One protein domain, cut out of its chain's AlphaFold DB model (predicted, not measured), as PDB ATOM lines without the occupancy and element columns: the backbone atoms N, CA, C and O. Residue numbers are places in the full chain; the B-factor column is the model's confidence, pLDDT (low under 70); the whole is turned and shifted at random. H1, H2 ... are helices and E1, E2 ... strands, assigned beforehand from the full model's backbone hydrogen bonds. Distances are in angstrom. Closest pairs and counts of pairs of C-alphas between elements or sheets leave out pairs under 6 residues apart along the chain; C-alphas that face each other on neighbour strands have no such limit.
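AT A GLANCE: This is residues 33 to 152 of the 165 residues of the protein "Sortase A" of Laceyella sediminis (UniProt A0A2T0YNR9). With little regular structure, the domain is a curled five-strand sheet, like part of a barrel, with H1 across E2 and E1, tiny H2 near E3, and long loops, residues 43 to 69 and 101 to 135. It has 120 printed residues, 39 in named elements: H1 E1 E2 H2 E3 E4 E5, class mixed. The mixed sheet runs E3 E2 E1 E4 E5. It is compact, radius of gyration of the C-alphas 13.7 A, spanning 35 by 34 by 24 A.

IN THESE COORDINATES: H1, residues 36 to 42, begins at C-alpha 36 (-19.049, -27.033, 76.902) and measures 10.1 A. E1 is residues 70 to 76, 17.5 A; E2 81 to 87, 18.8 A; H2 91 to 94; E3 98 to 100; E4 136 to 141, 16.2 A. E5, 146 to 150, 13.4 A, ends at C-alpha 150 (-11.491, -12.279, 69.046).

HOW THE PARTS SIT: Hairpin E1 and E2 is antiparallel, N 74 and O 83 2.7 A apart. E1 and E4 are antiparallel, N 73 and O 140 2.8 A apart; so are hairpin E4 and E5, N 139 and O 147 2.8 A apart. E3 is parallel to E2, N 100 and O 86 2.8 A apart; E2, H2, E3 form a strand-helix-strand unit, two parallel strands joined through a helix, with a right-handed crossover. H1 is on the sheet, height 8.7 A, its closest C-alphas to E1 Ala 39 and Ile 75, 6.2 A. H2 is on it too, height 8.8 A. In H1 every O i to N i+4 pair is within hydrogen-bond range; H2 is too short for one.

THE WHOLE: The printed part has no cut. Links H1 to E1 and E3 to E4 are long. Residue 33 alone is under pLDDT 70.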
ATOM      1  N   HIS A  33     -23.785 -21.165  83.618       68.75
ATOM      2  CA  HIS A  33     -23.860 -22.459  82.959       68.75
ATOM      3  C   HIS A  33     -22.503 -22.806  82.352       68.75
ATOM      4  O   HIS A  33     -22.116 -22.302  81.296       68.75
ATOM      5  N   MET A  34     -21.785 -23.718  83.004       77.00
ATOM      6  CA  MET A  34     -20.632 -24.380  82.398       77.00
ATOM      7  C   MET A  34     -21.139 -25.552  81.562       77.00
ATOM      8  O   MET A  34     -21.267 -26.679  82.039       77.00
ATOM      9  N   ASN A  35     -21.468 -25.280  80.300       82.81
ATOM     10  CA  ASN A  35     -21.924 -26.289  79.356       82.81
ATOM     11  C   ASN A  35     -21.069 -26.256  78.080       82.81
ATOM     12  O   ASN A  35     -21.431 -25.596  77.099       82.81
ATOM     13  N   PRO A  36     -19.948 -27.004  78.051       83.56
ATOM     14  CA  PRO A  36     -19.049 -27.033  76.902       83.56
ATOM     15  C   PRO A  36     -19.724 -27.476  75.604       83.56
ATOM     16  O   PRO A  36     -19.397 -26.958  74.541       83.56
ATOM     17  N   LYS A  37     -20.674 -28.420  75.672       86.94
ATOM     18  CA  LYS A  37     -21.389 -28.905  74.482       86.94
ATOM     19  C   LYS A  37     -22.265 -27.802  73.894       86.94
ATOM     20  O   LYS A  37     -22.163 -27.523  72.704       86.94
ATOM     21  N   LEU A  38     -23.065 -27.145  74.734       86.00
ATOM     22  CA  LEU A  38     -23.945 -26.062  74.304       86.00
ATOM     23  C   LEU A  38     -23.148 -24.854  73.796       86.00
ATOM     24  O   LEU A  38     -23.456 -24.330  72.730       86.00
ATOM     25  N   ALA A  39     -22.085 -24.457  74.503       86.50
ATOM     26  CA  ALA A  39     -21.246 -23.331  74.097       86.50
ATOM     27  C   ALA A  39     -20.633 -23.551  72.701       86.50
ATOM     28  O   ALA A  39     -20.686 -22.661  71.855       86.50
ATOM     29  N   ARG A  40     -20.122 -24.759  72.426       87.44
ATOM     30  CA  ARG A  40     -19.567 -25.128  71.110       87.44
ATOM     31  C   ARG A  40     -20.636 -25.279  70.029       87.44
ATOM     32  O   ARG A  40     -20.368 -25.003  68.868       87.44
ATOM     33  N   GLN A  41     -21.847 -25.702  70.391       87.38
ATOM     34  CA  GLN A  41     -22.961 -25.793  69.446       87.38
ATOM     35  C   GLN A  41     -23.425 -24.411  68.973       87.38
ATOM     36  O   GLN A  41     -23.749 -24.252  67.796       87.38
ATOM     37  N   ILE A  42     -23.465 -23.425  69.877       83.19
ATOM     38  CA  ILE A  42     -23.833 -22.045  69.535       83.19
ATOM     39  C   ILE A  42     -22.746 -21.404  68.662       83.19
ATOM     40  O   ILE A  42     -23.057 -20.707  67.700       83.19
ATOM     41  N   ALA A  43     -21.481 -21.684  68.963       84.69
ATOM     42  CA  ALA A  43     -20.325 -21.077  68.324       84.69
ATOM     43  C   ALA A  43     -19.577 -22.072  67.430       84.69
ATOM     44  O   ALA A  43     -18.481 -22.506  67.764       84.69
ATOM     45  N   LYS A  44     -20.156 -22.472  66.295       85.50
ATOM     46  CA  LYS A  44     -19.577 -23.521  65.426       85.50
ATOM     47  C   LYS A  44     -18.194 -23.177  64.860       85.50
ATOM     48  O   LYS A  44     -17.431 -24.073  64.525       85.50
ATOM     49  N   ASP A  45     -17.885 -21.893  64.756       88.56
ATOM     50  CA  ASP A  45     -16.662 -21.336  64.182       88.56
ATOM     51  C   ASP A  45     -15.579 -21.034  65.238       88.56
ATOM     52  O   ASP A  45     -14.562 -20.428  64.918       88.56
ATOM     53  N   TRP A  46     -15.767 -21.444  66.497       87.31
ATOM     54  CA  TRP A  46     -14.896 -21.045  67.613       87.31
ATOM     55  C   TRP A  46     -13.446 -21.541  67.522       87.31
ATOM     56  O   TRP A  46     -12.563 -20.969  68.163       87.31
ATOM     57  N   GLU A  47     -13.200 -22.609  66.758       88.19
ATOM     58  CA  GLU A  47     -11.857 -23.160  66.528       88.19
ATOM     59  C   GLU A  47     -11.063 -22.352  65.499       88.19
ATOM     60  O   GLU A  47      -9.831 -22.415  65.486       88.19
ATOM     61  N   ASP A  48     -11.746 -21.566  64.664       88.81
ATOM     62  CA  ASP A  48     -11.102 -20.712  63.681       88.81
ATOM     63  C   ASP A  48     -10.461 -19.501  64.373       88.81
ATOM     64  O   ASP A  48     -11.114 -18.551  64.813       88.81
ATOM     65  N   ARG A  49      -9.130 -19.529  64.453       86.81
ATOM     66  CA  ARG A  49      -8.326 -18.446  65.034       86.81
ATOM     67  C   ARG A  49      -7.758 -17.491  63.996       86.81
ATOM     68  O   ARG A  49      -6.936 -16.644  64.350       86.81
ATOM     69  N   THR A  50      -8.167 -17.599  62.732       88.06
ATOM     70  CA  THR A  50      -7.712 -16.669  61.697       88.06
ATOM     71  C   THR A  50      -8.085 -15.237  62.070       88.06
ATOM     72  O   THR A  50      -9.112 -14.974  62.708       88.06
ATOM     73  N   TYR A  51      -7.198 -14.299  61.735       85.50
ATOM     74  CA  TYR A  51      -7.458 -12.885  61.953       85.50
ATOM     75  C   TYR A  51      -8.621 -12.457  61.060       85.50
ATOM     76  O   TYR A  51      -8.509 -12.462  59.836       85.50
ATOM     77  N   GLN A  52      -9.714 -12.035  61.686       81.00
ATOM     78  CA  GLN A  52     -10.787 -11.327  61.005       81.00
ATOM     79  C   GLN A  52     -10.702  -9.835  61.317       81.00
ATOM     80  O   GLN A  52     -10.564  -9.423  62.475       81.00
ATOM     81  N   LYS A  53     -10.767  -9.014  60.265       83.44
ATOM     82  CA  LYS A  53     -10.904  -7.567  60.417       83.44
ATOM     83  C   LYS A  53     -12.242  -7.288  61.109       83.44
ATOM     84  O   LYS A  53     -13.250  -7.890  60.749       83.44
ATOM     85  N   GLY A  54     -12.231  -6.401  62.103       82.31
ATOM     86  CA  GLY A  54     -13.450  -5.976  62.790       82.31
ATOM     87  C   GLY A  54     -14.455  -5.327  61.835       82.31
ATOM     88  O   GLY A  54     -14.101  -4.920  60.724       82.31
ATOM     89  N   LEU A  55     -15.707  -5.230  62.281       83.81
ATOM     90  CA  LEU A  55     -16.772  -4.572  61.527       83.81
ATOM     91  C   LEU A  55     -16.372  -3.129  61.192       83.81
ATOM     92  O   LEU A  55     -15.841  -2.416  62.041       83.81
ATOM     93  N   ALA A  56     -16.635  -2.697  59.954       83.38
ATOM     94  CA  ALA A  56     -16.389  -1.313  59.539       83.38
ATOM     95  C   ALA A  56     -17.286  -0.327  60.302       83.38
ATOM     96  O   ALA A  56     -16.871   0.785  60.609       83.38
ATOM     97  N   GLN A  57     -18.503  -0.767  60.621       88.44
ATOM     98  CA  GLN A  57     -19.454  -0.052  61.450       88.44
ATOM     99  C   GLN A  57     -20.258  -1.078  62.247       88.44
ATOM    100  O   GLN A  57     -20.768  -2.052  61.690       88.44
ATOM    101  N   GLY A  58     -20.314  -0.878  63.558       87.25
ATOM    102  CA  GLY A  58     -21.178  -1.625  64.458       87.25
ATOM    103  C   GLY A  58     -22.631  -1.150  64.406       87.25
ATOM    104  O   GLY A  58     -22.939  -0.093  63.854       87.25
ATOM    105  N   GLU A  59     -23.524  -1.915  65.022       88.19
ATOM    106  CA  GLU A  59     -24.957  -1.648  65.062       88.19
ATOM    107  C   GLU A  59     -25.422  -1.380  66.496       88.19
ATOM    108  O   GLU A  59     -25.292  -2.245  67.365       88.19
ATOM    109  N   LYS A  60     -26.011  -0.201  66.734       86.50
ATOM    110  CA  LYS A  60     -26.627   0.126  68.022       86.50
ATOM    111  C   LYS A  60     -27.966  -0.592  68.185       86.50
ATOM    112  O   LYS A  60     -28.842  -0.427  67.333       86.50
ATOM    113  N   PRO A  61     -28.162  -1.384  69.257       87.00
ATOM    114  CA  PRO A  61     -29.466  -1.955  69.543       87.00
ATOM    115  C   PRO A  61     -30.515  -0.852  69.736       87.00
ATOM    116  O   PRO A  61     -30.264   0.171  70.365       87.00
ATOM    117  N   ASN A  62     -31.727  -1.085  69.226       87.88
ATOM    118  CA  ASN A  62     -32.857  -0.153  69.335       87.88
ATOM    119  C   ASN A  62     -33.548  -0.193  70.717       87.88
ATOM    120  O   ASN A  62     -34.772  -0.177  70.823       87.88
ATOM    121  N   TRP A  63     -32.774  -0.371  71.782       91.12
ATOM    122  CA  TRP A  63     -33.269  -0.376  73.151       91.12
ATOM    123  C   TRP A  63     -32.131  -0.002  74.095       91.12
ATOM    124  O   TRP A  63     -30.970  -0.307  73.823       91.12
ATOM    125  N   GLU A  64     -32.480   0.624  75.213       89.88
ATOM    126  CA  GLU A  64     -31.522   1.030  76.235       89.88
ATOM    127  C   GLU A  64     -31.804   0.247  77.523       89.88
ATOM    128  O   GLU A  64     -32.926   0.317  78.043       89.88
ATOM    129  N   PRO A  65     -30.839  -0.553  78.009       91.94
ATOM    130  CA  PRO A  65     -31.011  -1.303  79.239       91.94
ATOM    131  C   PRO A  65     -31.081  -0.423  80.471       91.94
ATOM    132  O   PRO A  65     -30.407   0.597  80.584       91.94
ATOM    133  N   LYS A  66     -31.867  -0.876  81.447       93.38
ATOM    134  CA  LYS A  66     -31.808  -0.326  82.801       93.38
ATOM    135  C   LYS A  66     -30.746  -1.059  83.606       93.38
ATOM    136  O   LYS A  66     -30.566  -2.263  83.450       93.38
ATOM    137  N   LYS A  67     -30.102  -0.355  84.535       93.19
ATOM    138  CA  LYS A  67     -29.193  -0.969  85.509       93.19
ATOM    139  C   LYS A  67     -29.860  -2.171  86.199       93.19
ATOM    140  O   LYS A  67     -31.013  -2.091  86.625       93.19
ATOM    141  N   GLY A  68     -29.136  -3.283  86.279       91.06
ATOM    142  CA  GLY A  68     -29.593  -4.563  86.815       91.06
ATOM    143  C   GLY A  68     -30.363  -5.448  85.832       91.06
ATOM    144  O   GLY A  68     -30.727  -6.567  86.201       91.06
ATOM    145  N   GLU A  69     -30.614  -4.988  84.604       93.81
ATOM    146  CA  GLU A  69     -31.310  -5.751  83.569       93.81
ATOM    147  C   GLU A  69     -30.369  -6.737  82.861       93.81
ATOM    148  O   GLU A  69     -29.252  -6.387  82.486       93.81
ATOM    149  N   LYS A  70     -30.827  -7.975  82.616       94.19
ATOM    150  CA  LYS A  70     -30.099  -8.930  81.764       94.19
ATOM    151  C   LYS A  70     -30.173  -8.472  80.304       94.19
ATOM    152  O   LYS A  70     -31.244  -8.491  79.696       94.19
ATOM    153  N   ILE A  71     -29.028  -8.125  79.722       95.25
ATOM    154  CA  ILE A  71     -28.927  -7.615  78.347       95.25
ATOM    155  C   ILE A  71     -28.631  -8.717  77.327       95.25
ATOM    156  O   ILE A  71     -28.941  -8.581  76.139       95.25
ATOM    157  N   GLY A  72     -28.054  -9.829  77.786       95.25
ATOM    158  CA  GLY A  72     -27.641 -10.926  76.924       95.25
ATOM    159  C   GLY A  72     -26.853 -12.006  77.652       95.25
ATOM    160  O   GLY A  72     -26.988 -12.194  78.861       95.25
ATOM    161  N   GLU A  73     -26.044 -12.726  76.885       95.50
ATOM    162  CA  GLU A  73     -25.198 -13.829  77.326       95.50
ATOM    163  C   GLU A  73     -23.818 -13.728  76.669       95.50
ATOM    164  O   GLU A  73     -23.698 -13.492  75.466       95.50
ATOM    165  N   LEU A  74     -22.775 -13.921  77.470       96.25
ATOM    166  CA  LEU A  74     -21.392 -14.052  77.054       96.25
ATOM    167  C   LEU A  74     -21.058 -15.538  76.947       96.25
ATOM    168  O   LEU A  74     -21.137 -16.279  77.926       96.25
ATOM    169  N   ILE A  75     -20.668 -15.970  75.757       95.88
ATOM    170  CA  ILE A  75     -20.381 -17.366  75.448       95.88
ATOM    171  C   ILE A  75     -18.893 -17.483  75.149       95.88
ATOM    172  O   ILE A  75     -18.362 -16.803  74.268       95.88
ATOM    173  N   ILE A  76     -18.219 -18.366  75.884       95.44
ATOM    174  CA  ILE A  76     -16.775 -18.582  75.796       95.44
ATOM    175  C   ILE A  76     -16.521 -20.082  75.569       95.44
ATOM    176  O   ILE A  76     -16.310 -20.832  76.529       95.44
ATOM    177  N   PRO A  77     -16.539 -20.558  74.307       94.75
ATOM    178  CA  PRO A  77     -16.504 -21.990  73.987       94.75
ATOM    179  C   PRO A  77     -15.253 -22.715  74.482       94.75
ATOM    180  O   PRO A  77     -15.337 -23.879  74.882       94.75
ATOM    181  N   ARG A  78     -14.109 -22.015  74.519       93.75
ATOM    182  CA  ARG A  78     -12.831 -22.539  75.026       93.75
ATOM    183  C   ARG A  78     -12.960 -23.134  76.426       93.75
ATOM    184  O   ARG A  78     -12.417 -24.205  76.680       93.75
ATOM    185  N   ILE A  79     -13.653 -22.427  77.314       92.56
ATOM    186  CA  ILE A  79     -13.879 -22.842  78.705       92.56
ATOM    187  C   ILE A  79     -15.288 -23.414  78.904       92.56
ATOM    188  O   ILE A  79     -15.622 -23.870  79.985       92.56
ATOM    189  N   GLY A  80     -16.118 -23.433  77.859       91.75
ATOM    190  CA  GLY A  80     -17.492 -23.920  77.927       91.75
ATOM    191  C   GLY A  80     -18.422 -23.053  78.773       91.75
ATOM    192  O   GLY A  80     -19.428 -23.563  79.259       91.75
ATOM    193  N   ALA A  81     -18.089 -21.775  78.964       92.12
ATOM    194  CA  ALA A  81     -18.875 -20.864  79.783       92.12
ATOM    195  C   ALA A  81     -19.995 -20.209  78.969       92.12
ATOM    196  O   ALA A  81     -19.774 -19.760  77.841       92.12
ATOM    197  N   ILE A  82     -21.179 -20.131  79.571       93.25
ATOM    198  CA  ILE A  82     -22.315 -19.323  79.127       93.25
ATOM    199  C   ILE A  82     -22.740 -18.493  80.336       93.25
ATOM    200  O   ILE A  82     -23.226 -19.028  81.333       93.25
ATOM    201  N   LEU A  83     -22.480 -17.191  80.267       93.19
ATOM    202  CA  LEU A  83     -22.587 -16.273  81.397       93.19
ATOM    203  C   LEU A  83     -23.614 -15.187  81.073       93.19
ATOM    204  O   LEU A  83     -23.517 -14.589  80.005       93.19
ATOM    205  N   PRO A  84     -24.585 -14.877  81.943       94.19
ATOM    206  CA  PRO A  84     -25.477 -13.748  81.704       94.19
ATOM    207  C   PRO A  84     -24.690 -12.433  81.727       94.19
ATOM    208  O   PRO A  84     -23.824 -12.239  82.579       94.19
ATOM    209  N   ILE A  85     -25.018 -11.535  80.801       95.75
ATOM    210  CA  ILE A  85     -24.540 -10.152  80.799       95.75
ATOM    211  C   ILE A  85     -25.645  -9.286  81.399       95.75
ATOM    212  O   ILE A  85     -26.789  -9.335  80.933       95.75
ATOM    213  N   VAL A  86     -25.310  -8.516  82.425       95.38
ATOM    214  CA  VAL A  86     -26.220  -7.652  83.183       95.38
ATOM    215  C   VAL A  86     -25.735  -6.214  83.075       95.38
ATOM    216  O   VAL A  86     -24.540  -5.969  83.162       95.38
ATOM    217  N   GLU A  87     -26.639  -5.264  82.873       96.19
ATOM    218  CA  GLU A  87     -26.288  -3.844  82.802       96.19
ATOM    219  C   GLU A  87     -25.851  -3.315  84.170       96.19
ATOM    220  O   GLU A  87     -26.632  -3.373  85.116       96.19
ATOM    221  N   GLY A  88     -24.654  -2.740  84.279       95.88
ATOM    222  CA  GLY A  88     -24.096  -2.228  85.531       95.88
ATOM    223  C   GLY A  88     -22.988  -3.112  86.104       95.88
ATOM    224  O   GLY A  88     -22.828  -4.276  85.741       95.88
ATOM    225  N   THR A  89     -22.188  -2.537  87.001       94.81
ATOM    226  CA  THR A  89     -21.007  -3.193  87.588       94.81
ATOM    227  C   THR A  89     -20.923  -3.030  89.104       94.81
ATOM    228  O   THR A  89     -19.837  -3.192  89.657       94.81
ATOM    229  N   GLU A  90     -22.025  -2.701  89.786       92.62
ATOM    230  CA  GLU A  90     -22.036  -2.733  91.251       92.62
ATOM    231  C   GLU A  90     -22.182  -4.169  91.763       92.62
ATOM    232  O   GLU A  90     -22.453  -5.111  91.008       92.62
ATOM    233  N   ALA A  91     -22.002  -4.338  93.072       89.00
ATOM    234  CA  ALA A  91     -22.046  -5.637  93.732       89.00
ATOM    235  C   ALA A  91     -23.343  -6.409  93.427       89.00
ATOM    236  O   ALA A  91     -23.299  -7.617  93.186       89.00
ATOM    237  N   GLU A  92     -24.487  -5.724  93.376       87.62
ATOM    238  CA  GLU A  92     -25.791  -6.330  93.102       87.62
ATOM    239  C   GLU A  92     -25.905  -6.882  91.676       87.62
ATOM    240  O   GLU A  92     -26.622  -7.859  91.442       87.62
ATOM    241  N   GLU A  93     -25.218  -6.267  90.711       90.38
ATOM    242  CA  GLU A  93     -25.199  -6.728  89.323       90.38
ATOM    243  C   GLU A  93     -24.165  -7.829  89.103       90.38
ATOM    244  O   GLU A  93     -24.475  -8.845  88.477       90.38
ATOM    245  N   LEU A  94     -22.970  -7.683  89.679       90.06
ATOM    246  CA  LEU A  94     -21.910  -8.690  89.592       90.06
ATOM    247  C   LEU A  94     -22.271  -9.994  90.319       90.06
ATOM    248  O   LEU A  94     -21.783 -11.061  89.945       90.06
ATOM    249  N   ALA A  95     -23.172  -9.942  91.304       85.88
ATOM    250  CA  ALA A  95     -23.757 -11.133  91.918       85.88
ATOM    251  C   ALA A  95     -24.614 -11.957  90.937       85.88
ATOM    252  O   ALA A  95     -24.797 -13.156  91.137       85.88
ATOM    253  N   LYS A  96     -25.136 -11.334  89.871       86.25
ATOM    254  CA  LYS A  96     -26.030 -11.970  88.890       86.25
ATOM    255  C   LYS A  96     -25.302 -12.472  87.645       86.25
ATOM    256  O   LYS A  96     -25.903 -13.216  86.871       86.25
ATOM    257  N   GLY A  97     -24.054 -12.062  87.405       89.88
ATOM    258  CA  GLY A  97     -23.352 -12.402  86.173       89.88
ATOM    259  C   GLY A  97     -22.158 -11.518  85.837       89.88
ATOM    260  O   GLY A  97     -21.459 -11.002  86.704       89.88
ATOM    261  N   VAL A  98     -21.922 -11.373  84.534       94.81
ATOM    262  CA  VAL A  98     -20.947 -10.440  83.972       94.81
ATOM    263  C   VAL A  98     -21.602  -9.066  83.875       94.81
ATOM    264  O   VAL A  98     -22.620  -8.914  83.205       94.81
ATOM    265  N   GLY A  99     -21.016  -8.068  84.525       95.88
ATOM    266  CA  GLY A  99     -21.488  -6.692  84.469       95.88
ATOM    267  C   GLY A  99     -21.022  -5.988  83.200       95.88
ATOM    268  O   GLY A  99     -19.825  -5.963  82.912       95.88
ATOM    269  N   HIS A 100     -21.940  -5.403  82.444       96.81
ATOM    270  CA  HIS A 100     -21.628  -4.430  81.410       96.81
ATOM    271  C   HIS A 100     -21.391  -3.079  82.079       96.81
ATOM    272  O   HIS A 100     -22.255  -2.563  82.789       96.81
ATOM    273  N   TYR A 101     -20.191  -2.530  81.906       94.56
ATOM    274  CA  TYR A 101     -19.859  -1.228  82.468       94.56
ATOM    275  C   TYR A 101     -20.730  -0.150  81.830       94.56
ATOM    276  O   TYR A 101     -20.984  -0.201  80.634       94.56
ATOM    277  N   VAL A 102     -21.162   0.832  82.621       88.00
ATOM    278  CA  VAL A 102     -21.999   1.944  82.154       88.00
ATOM    279  C   VAL A 102     -21.275   3.242  82.485       88.00
ATOM    280  O   VAL A 102     -21.337   3.739  83.607       88.00
ATOM    281  N   GLY A 103     -20.516   3.767  81.525       86.44
ATOM    282  CA  GLY A 103     -19.736   4.991  81.706       86.44
ATOM    283  C   GLY A 103     -18.539   5.107  80.765       86.44
ATOM    284  O   GLY A 103     -18.163   4.159  80.082       86.44
ATOM    285  N   TYR A 104     -17.928   6.295  80.733       83.38
ATOM    286  CA  TYR A 104     -16.660   6.570  80.035       83.38
ATOM    287  C   TYR A 104     -16.614   6.137  78.552       83.38
ATOM    288  O   TYR A 104     -15.557   5.774  78.042       83.38
ATOM    289  N   GLY A 105     -17.749   6.192  77.847       86.31
ATOM    290  CA  GLY A 105     -17.820   5.879  76.415       86.31
ATOM    291  C   GLY A 105     -17.831   4.385  76.073       86.31
ATOM    292  O   GLY A 105     -17.641   4.042  74.908       86.31
ATOM    293  N   THR A 106     -18.057   3.503  77.054       92.38
ATOM    294  CA  THR A 106     -18.415   2.102  76.781       92.38
ATOM    295  C   THR A 106     -19.717   2.030  75.981       92.38
ATOM    296  O   THR A 106     -20.634   2.823  76.201       92.38
ATOM    297  N   VAL A 107     -19.789   1.087  75.049       94.06
ATOM    298  CA  VAL A 107     -20.940   0.893  74.154       94.06
ATOM    299  C   VAL A 107     -21.503  -0.516  74.297       94.06
ATOM    300  O   VAL A 107     -20.842  -1.394  74.851       94.06
ATOM    301  N   MET A 108     -22.702  -0.766  73.765       94.44
ATOM    302  CA  MET A 108     -23.277  -2.113  73.782       94.44
ATOM    303  C   MET A 108     -22.484  -3.096  72.909       94.44
ATOM    304  O   MET A 108     -21.864  -2.705  71.917       94.44
ATOM    305  N   PRO A 109     -22.570  -4.409  73.196       94.81
ATOM    306  CA  PRO A 109     -22.112  -5.434  72.270       94.81
ATOM    307  C   PRO A 109     -22.628  -5.211  70.846       94.81
ATOM    308  O   PRO A 109     -23.830  -5.087  70.626       94.81
ATOM    309  N   GLY A 110     -21.700  -5.185  69.891       91.94
ATOM    310  CA  GLY A 110     -21.979  -4.948  68.478       91.94
ATOM    311  C   GLY A 110     -21.920  -3.495  68.023       91.94
ATOM    312  O   GLY A 110     -21.846  -3.275  66.817       91.94
ATOM    313  N   GLU A 111     -21.901  -2.517  68.930       93.19
ATOM    314  CA  GLU A 111     -21.768  -1.101  68.578       93.19
ATOM    315  C   GLU A 111     -20.352  -0.724  68.125       93.19
ATOM    316  O   GLU A 111     -19.364  -1.394  68.430       93.19
ATOM    317  N   THR A 112     -20.249   0.393  67.395       92.56
ATOM    318  CA  THR A 112     -18.946   0.983  67.063       92.56
ATOM    319  C   THR A 112     -18.351   1.602  68.324       92.56
ATOM    320  O   THR A 112     -18.816   2.644  68.774       92.56
ATOM    321  N   GLY A 113     -17.321   0.974  68.886       91.38
ATOM    322  CA  GLY A 113     -16.670   1.440  70.107       91.38
ATOM    323  C   GLY A 113     -16.099   0.287  70.924       91.38
ATOM    324  O   GLY A 113     -15.887  -0.811  70.408       91.38
ATOM    325  N   HIS A 114     -15.817   0.550  72.200       92.12
ATOM    326  CA  HIS A 114     -15.290  -0.447  73.129       92.12
ATOM    327  C   HIS A 114     -16.385  -0.900  74.089       92.12
ATOM    328  O   HIS A 114     -17.048  -0.079  74.714       92.12
ATOM    329  N   VAL A 115     -16.537  -2.212  74.232       94.50
ATOM    330  CA  VAL A 115     -17.446  -2.817  75.209       94.50
ATOM    331  C   VAL A 115     -16.615  -3.263  76.395       94.50
ATOM    332  O   VAL A 115     -15.669  -4.036  76.226       94.50
ATOM    333  N   VAL A 116     -16.964  -2.797  77.589       95.12
ATOM    334  CA  VAL A 116     -16.260  -3.176  78.816       95.12
ATOM    335  C   VAL A 116     -17.146  -4.094  79.648       95.12
ATOM    336  O   VAL A 116     -18.260  -3.739  80.031       95.12
ATOM    337  N   LEU A 117     -16.628  -5.288  79.930       95.69
ATOM    338  CA  LEU A 117     -17.288  -6.307  80.738       95.69
ATOM    339  C   LEU A 117     -16.463  -6.587  81.995       95.69
ATOM    340  O   LEU A 117     -15.252  -6.790  81.916       95.69
ATOM    341  N   SER A 118     -17.130  -6.628  83.144       94.38
ATOM    342  CA  SER A 118     -16.534  -6.864  84.458       94.38
ATOM    343  C   SER A 118     -17.101  -8.127  85.094       94.38
ATOM    344  O   SER A 118     -18.265  -8.472  84.907       94.38
ATOM    345  N   GLY A 119     -16.283  -8.824  85.871       91.88
ATOM    346  CA  GLY A 119     -16.703 -10.030  86.572       91.88
ATOM    347  C   GLY A 119     -15.669 -10.461  87.602       91.88
ATOM    348  O   GLY A 119     -14.472 -10.226  87.426       91.88
ATOM    349  N   HIS A 120     -16.123 -11.097  88.680       88.75
ATOM    350  CA  HIS A 120     -15.219 -11.610  89.703       88.75
ATOM    351  C   HIS A 120     -14.441 -12.823  89.192       88.75
ATOM    352  O   HIS A 120     -14.998 -13.747  88.589       88.75
ATOM    353  N   ARG A 121     -13.143 -12.845  89.508       84.94
ATOM    354  CA  ARG A 121     -12.276 -13.994  89.238       84.94
ATOM    355  C   ARG A 121     -12.733 -15.243  89.992       84.94
ATOM    356  O   ARG A 121     -12.528 -16.333  89.492       84.94
ATOM    357  N   ASP A 122     -13.383 -15.118  91.141       79.50
ATOM    358  CA  ASP A 122     -13.765 -16.297  91.930       79.50
ATOM    359  C   ASP A 122     -15.092 -16.929  91.481       79.50
ATOM    360  O   ASP A 122     -15.384 -18.068  91.847       79.50
ATOM    361  N   THR A 123     -15.870 -16.232  90.641       80.31
ATOM    362  CA  THR A 123     -17.173 -16.699  90.145       80.31
ATOM    363  C   THR A 123     -17.173 -16.853  88.619       80.31
ATOM    364  O   THR A 123     -16.699 -17.859  88.089       80.31
ATOM    365  N   VAL A 124     -17.679 -15.855  87.892       82.69
ATOM    366  CA  VAL A 124     -17.952 -15.892  86.449       82.69
ATOM    367  C   VAL A 124     -16.678 -15.956  85.605       82.69
ATOM    368  O   VAL A 124     -16.684 -16.557  84.534       82.69
ATOM    369  N   PHE A 125     -15.566 -15.391  86.089       89.06
ATOM    370  CA  PHE A 125     -14.305 -15.300  85.345       89.06
ATOM    371  C   PHE A 125     -13.185 -16.198  85.880       89.06
ATOM    372  O   PHE A 125     -12.014 -15.999  85.565       89.06
ATOM    373  N   ARG A 126     -13.523 -17.259  86.618       87.31
ATOM    374  CA  ARG A 126     -12.538 -18.189  87.197       87.31
ATOM    375  C   ARG A 126     -11.560 -18.795  86.205       87.31
ATOM    376  O   ARG A 126     -10.390 -18.991  86.525       87.31
ATOM    377  N   GLU A 127     -12.022 -19.063  84.992       89.50
ATOM    378  CA  GLU A 127     -11.231 -19.762  83.983       89.50
ATOM    379  C   GLU A 127     -10.754 -18.866  82.835       89.50
ATOM    380  O   GLU A 127     -10.129 -19.371  81.905       89.50
ATOM    381  N   VAL A 128     -10.965 -17.542  82.893       91.25
ATOM    382  CA  VAL A 128     -10.555 -16.641  81.791       91.25
ATOM    383  C   VAL A 128      -9.040 -16.606  81.582       91.25
ATOM    384  O   VAL A 128      -8.581 -16.334  80.479       91.25
ATOM    385  N   GLY A 129      -8.251 -16.975  82.597       91.06
ATOM    386  CA  GLY A 129      -6.801 -17.154  82.465       91.06
ATOM    387  C   GLY A 129      -6.384 -18.307  81.538       91.06
ATOM    388  O   GLY A 129      -5.221 -18.384  81.161       91.06
ATOM    389  N   LYS A 130      -7.311 -19.197  81.155       93.50
ATOM    390  CA  LYS A 130      -7.076 -20.263  80.163       93.50
ATOM    391  C   LYS A 130      -7.256 -19.782  78.720       93.50
ATOM    392  O   LYS A 130      -6.979 -20.542  77.791       93.50
ATOM    393  N   LEU A 131      -7.772 -18.568  78.524       94.31
ATOM    394  CA  LEU A 131      -7.998 -18.003  77.202       94.31
ATOM    395  C   LEU A 131      -6.680 -17.577  76.563       94.31
ATOM    396  O   LEU A 131      -5.744 -17.146  77.235       94.31
ATOM    397  N   GLN A 132      -6.614 -17.714  75.245       94.00
ATOM    398  CA  GLN A 132      -5.422 -17.430  74.461       94.00
ATOM    399  C   GLN A 132      -5.725 -16.422  73.358       94.00
ATOM    400  O   GLN A 132      -6.863 -16.270  72.914       94.00
ATOM    401  N   THR A 133      -4.676 -15.767  72.862       94.50
ATOM    402  CA  THR A 133      -4.786 -14.951  71.648       94.50
ATOM    403  C   THR A 133      -5.341 -15.799  70.498       94.50
ATOM    404  O   THR A 133      -4.939 -16.947  70.298       94.50
ATOM    405  N   GLY A 134      -6.294 -15.230  69.766       93.75
ATOM    406  CA  GLY A 134      -7.021 -15.885  68.685       93.75
ATOM    407  C   GLY A 134      -8.321 -16.570  69.108       93.75
ATOM    408  O   GLY A 134      -9.143 -16.820  68.229       93.75
ATOM    409  N   ASP A 135      -8.544 -16.827  70.403       94.88
ATOM    410  CA  ASP A 135      -9.802 -17.415  70.881       94.88
ATOM    411  C   ASP A 135     -10.986 -16.478  70.610       94.88
ATOM    412  O   ASP A 135     -10.875 -15.253  70.744       94.88
ATOM    413  N   ARG A 136     -12.127 -17.067  70.232       95.25
ATOM    414  CA  ARG A 136     -13.379 -16.348  69.985       95.25
ATOM    415  C   ARG A 136     -14.265 -16.311  71.227       95.25
ATOM    416  O   ARG A 136     -14.372 -17.289  71.970       95.25
ATOM    417  N   ILE A 137     -14.916 -15.171  71.414       95.75
ATOM    418  CA  ILE A 137     -15.909 -14.899  72.452       95.75
ATOM    419  C   ILE A 137     -17.149 -14.349  71.754       95.75
ATOM    420  O   ILE A 137     -17.028 -13.580  70.806       95.75
ATOM    421  N   TYR A 138     -18.337 -14.719  72.218       96.06
ATOM    422  CA  TYR A 138     -19.586 -14.326  71.573       96.06
ATOM    423  C   TYR A 138     -20.475 -13.603  72.572       96.06
ATOM    424  O   TYR A 138     -20.702 -14.098  73.674       96.06
ATOM    425  N   ALA A 139     -20.996 -12.448  72.179       96.44
ATOM    426  CA  ALA A 139     -22.003 -11.717  72.929       96.44
ATOM    427  C   ALA A 139     -23.353 -11.888  72.230       96.44
ATOM    428  O   ALA A 139     -23.592 -11.310  71.169       96.44
ATOM    429  N   LYS A 140     -24.228 -12.705  72.814       95.62
ATOM    430  CA  LYS A 140     -25.595 -12.929  72.343       95.62
ATOM    431  C   LYS A 140     -26.538 -11.999  73.095       95.62
ATOM    432  O   LYS A 140     -26.807 -12.206  74.273       95.62
ATOM    433  N   LEU A 141     -27.049 -10.975  72.428       95.38
ATOM    434  CA  LEU A 141     -28.009 -10.042  73.007       95.38
ATOM    435  C   LEU A 141     -29.412 -10.655  73.102       95.38
ATOM    436  O   LEU A 141     -29.786 -11.545  72.332       95.38
ATOM    437  N   LYS A 142     -30.235 -10.120  74.011       93.25
ATOM    438  CA  LYS A 142     -31.631 -10.554  74.205       93.25
ATOM    439  C   LYS A 142     -32.523 -10.384  72.966       93.25
ATOM    440  O   LYS A 142     -33.539 -11.057  72.849       93.25
ATOM    441  N   ASN A 143     -32.140  -9.514  72.028       90.12
ATOM    442  CA  ASN A 143     -32.827  -9.332  70.743       90.12
ATOM    443  C   ASN A 143     -32.485 -10.427  69.707       90.12
ATOM    444  O   ASN A 143     -32.893 -10.325  68.555       90.12
ATOM    445  N   GLY A 144     -31.708 -11.445  70.095       89.88
ATOM    446  CA  GLY A 144     -31.315 -12.571  69.249       89.88
ATOM    447  C   GLY A 144     -30.040 -12.345  68.435       89.88
ATOM    448  O   GLY A 144     -29.504 -13.308  67.885       89.88
ATOM    449  N   LYS A 145     -29.512 -11.115  68.375       92.69
ATOM    450  CA  LYS A 145     -28.262 -10.825  67.659       92.69
ATOM    451  C   LYS A 145     -27.065 -11.370  68.424       92.69
ATOM    452  O   LYS A 145     -27.007 -11.279  69.646       92.69
ATOM    453  N   THR A 146     -26.108 -11.934  67.694       93.88
ATOM    454  CA  THR A 146     -24.861 -12.457  68.258       93.88
ATOM    455  C   THR A 146     -23.683 -11.765  67.597       93.88
ATOM    456  O   THR A 146     -23.600 -11.730  66.372       93.88
ATOM    457  N   PHE A 147     -22.779 -11.236  68.413       94.19
ATOM    458  CA  PHE A 147     -21.568 -10.560  67.966       94.19
ATOM    459  C   PHE A 147     -20.340 -11.357  68.380       94.19
ATOM    460  O   PHE A 147     -20.224 -11.767  69.536       94.19
ATOM    461  N   THR A 148     -19.425 -11.557  67.439       94.31
ATOM    462  CA  THR A 148     -18.190 -12.311  67.656       94.31
ATOM    463  C   THR A 148     -17.033 -11.358  67.921       94.31
ATOM    464  O   THR A 148     -16.789 -10.422  67.164       94.31
ATOM    465  N   TYR A 149     -16.286 -11.641  68.979       94.62
ATOM    466  CA  TYR A 149     -15.059 -10.967  69.372       94.62
ATOM    467  C   TYR A 149     -13.905 -11.961  69.331       94.62
ATOM    468  O   TYR A 149     -14.087 -13.155  69.566       94.62
ATOM    469  N   GLN A 150     -12.701 -11.466  69.058       94.69
ATOM    470  CA  GLN A 150     -11.491 -12.279  69.046       94.69
ATOM    471  C   GLN A 150     -10.459 -11.682  69.991       94.69
ATOM    472  O   GLN A 150     -10.165 -10.487  69.926       94.69
ATOM    473  N   ILE A 151      -9.876 -12.519  70.845       94.94
ATOM    474  CA  ILE A 151      -8.828 -12.079  71.762       94.94
ATOM    475  C   ILE A 151      -7.588 -11.715  70.949       94.94
ATOM    476  O   ILE A 151      -6.996 -12.559  70.276       94.94
ATOM    477  N   ARG A 152      -7.187 -10.444  71.016       93.19
ATOM    478  CA  ARG A 152      -5.975  -9.930  70.360       93.19
ATOM    479  C   ARG A 152      -4.781  -9.850  71.296       93.19
ATOM    480  O   ARG A 152      -3.652 -10.041  70.860       93.19
TER     481      ARG A 152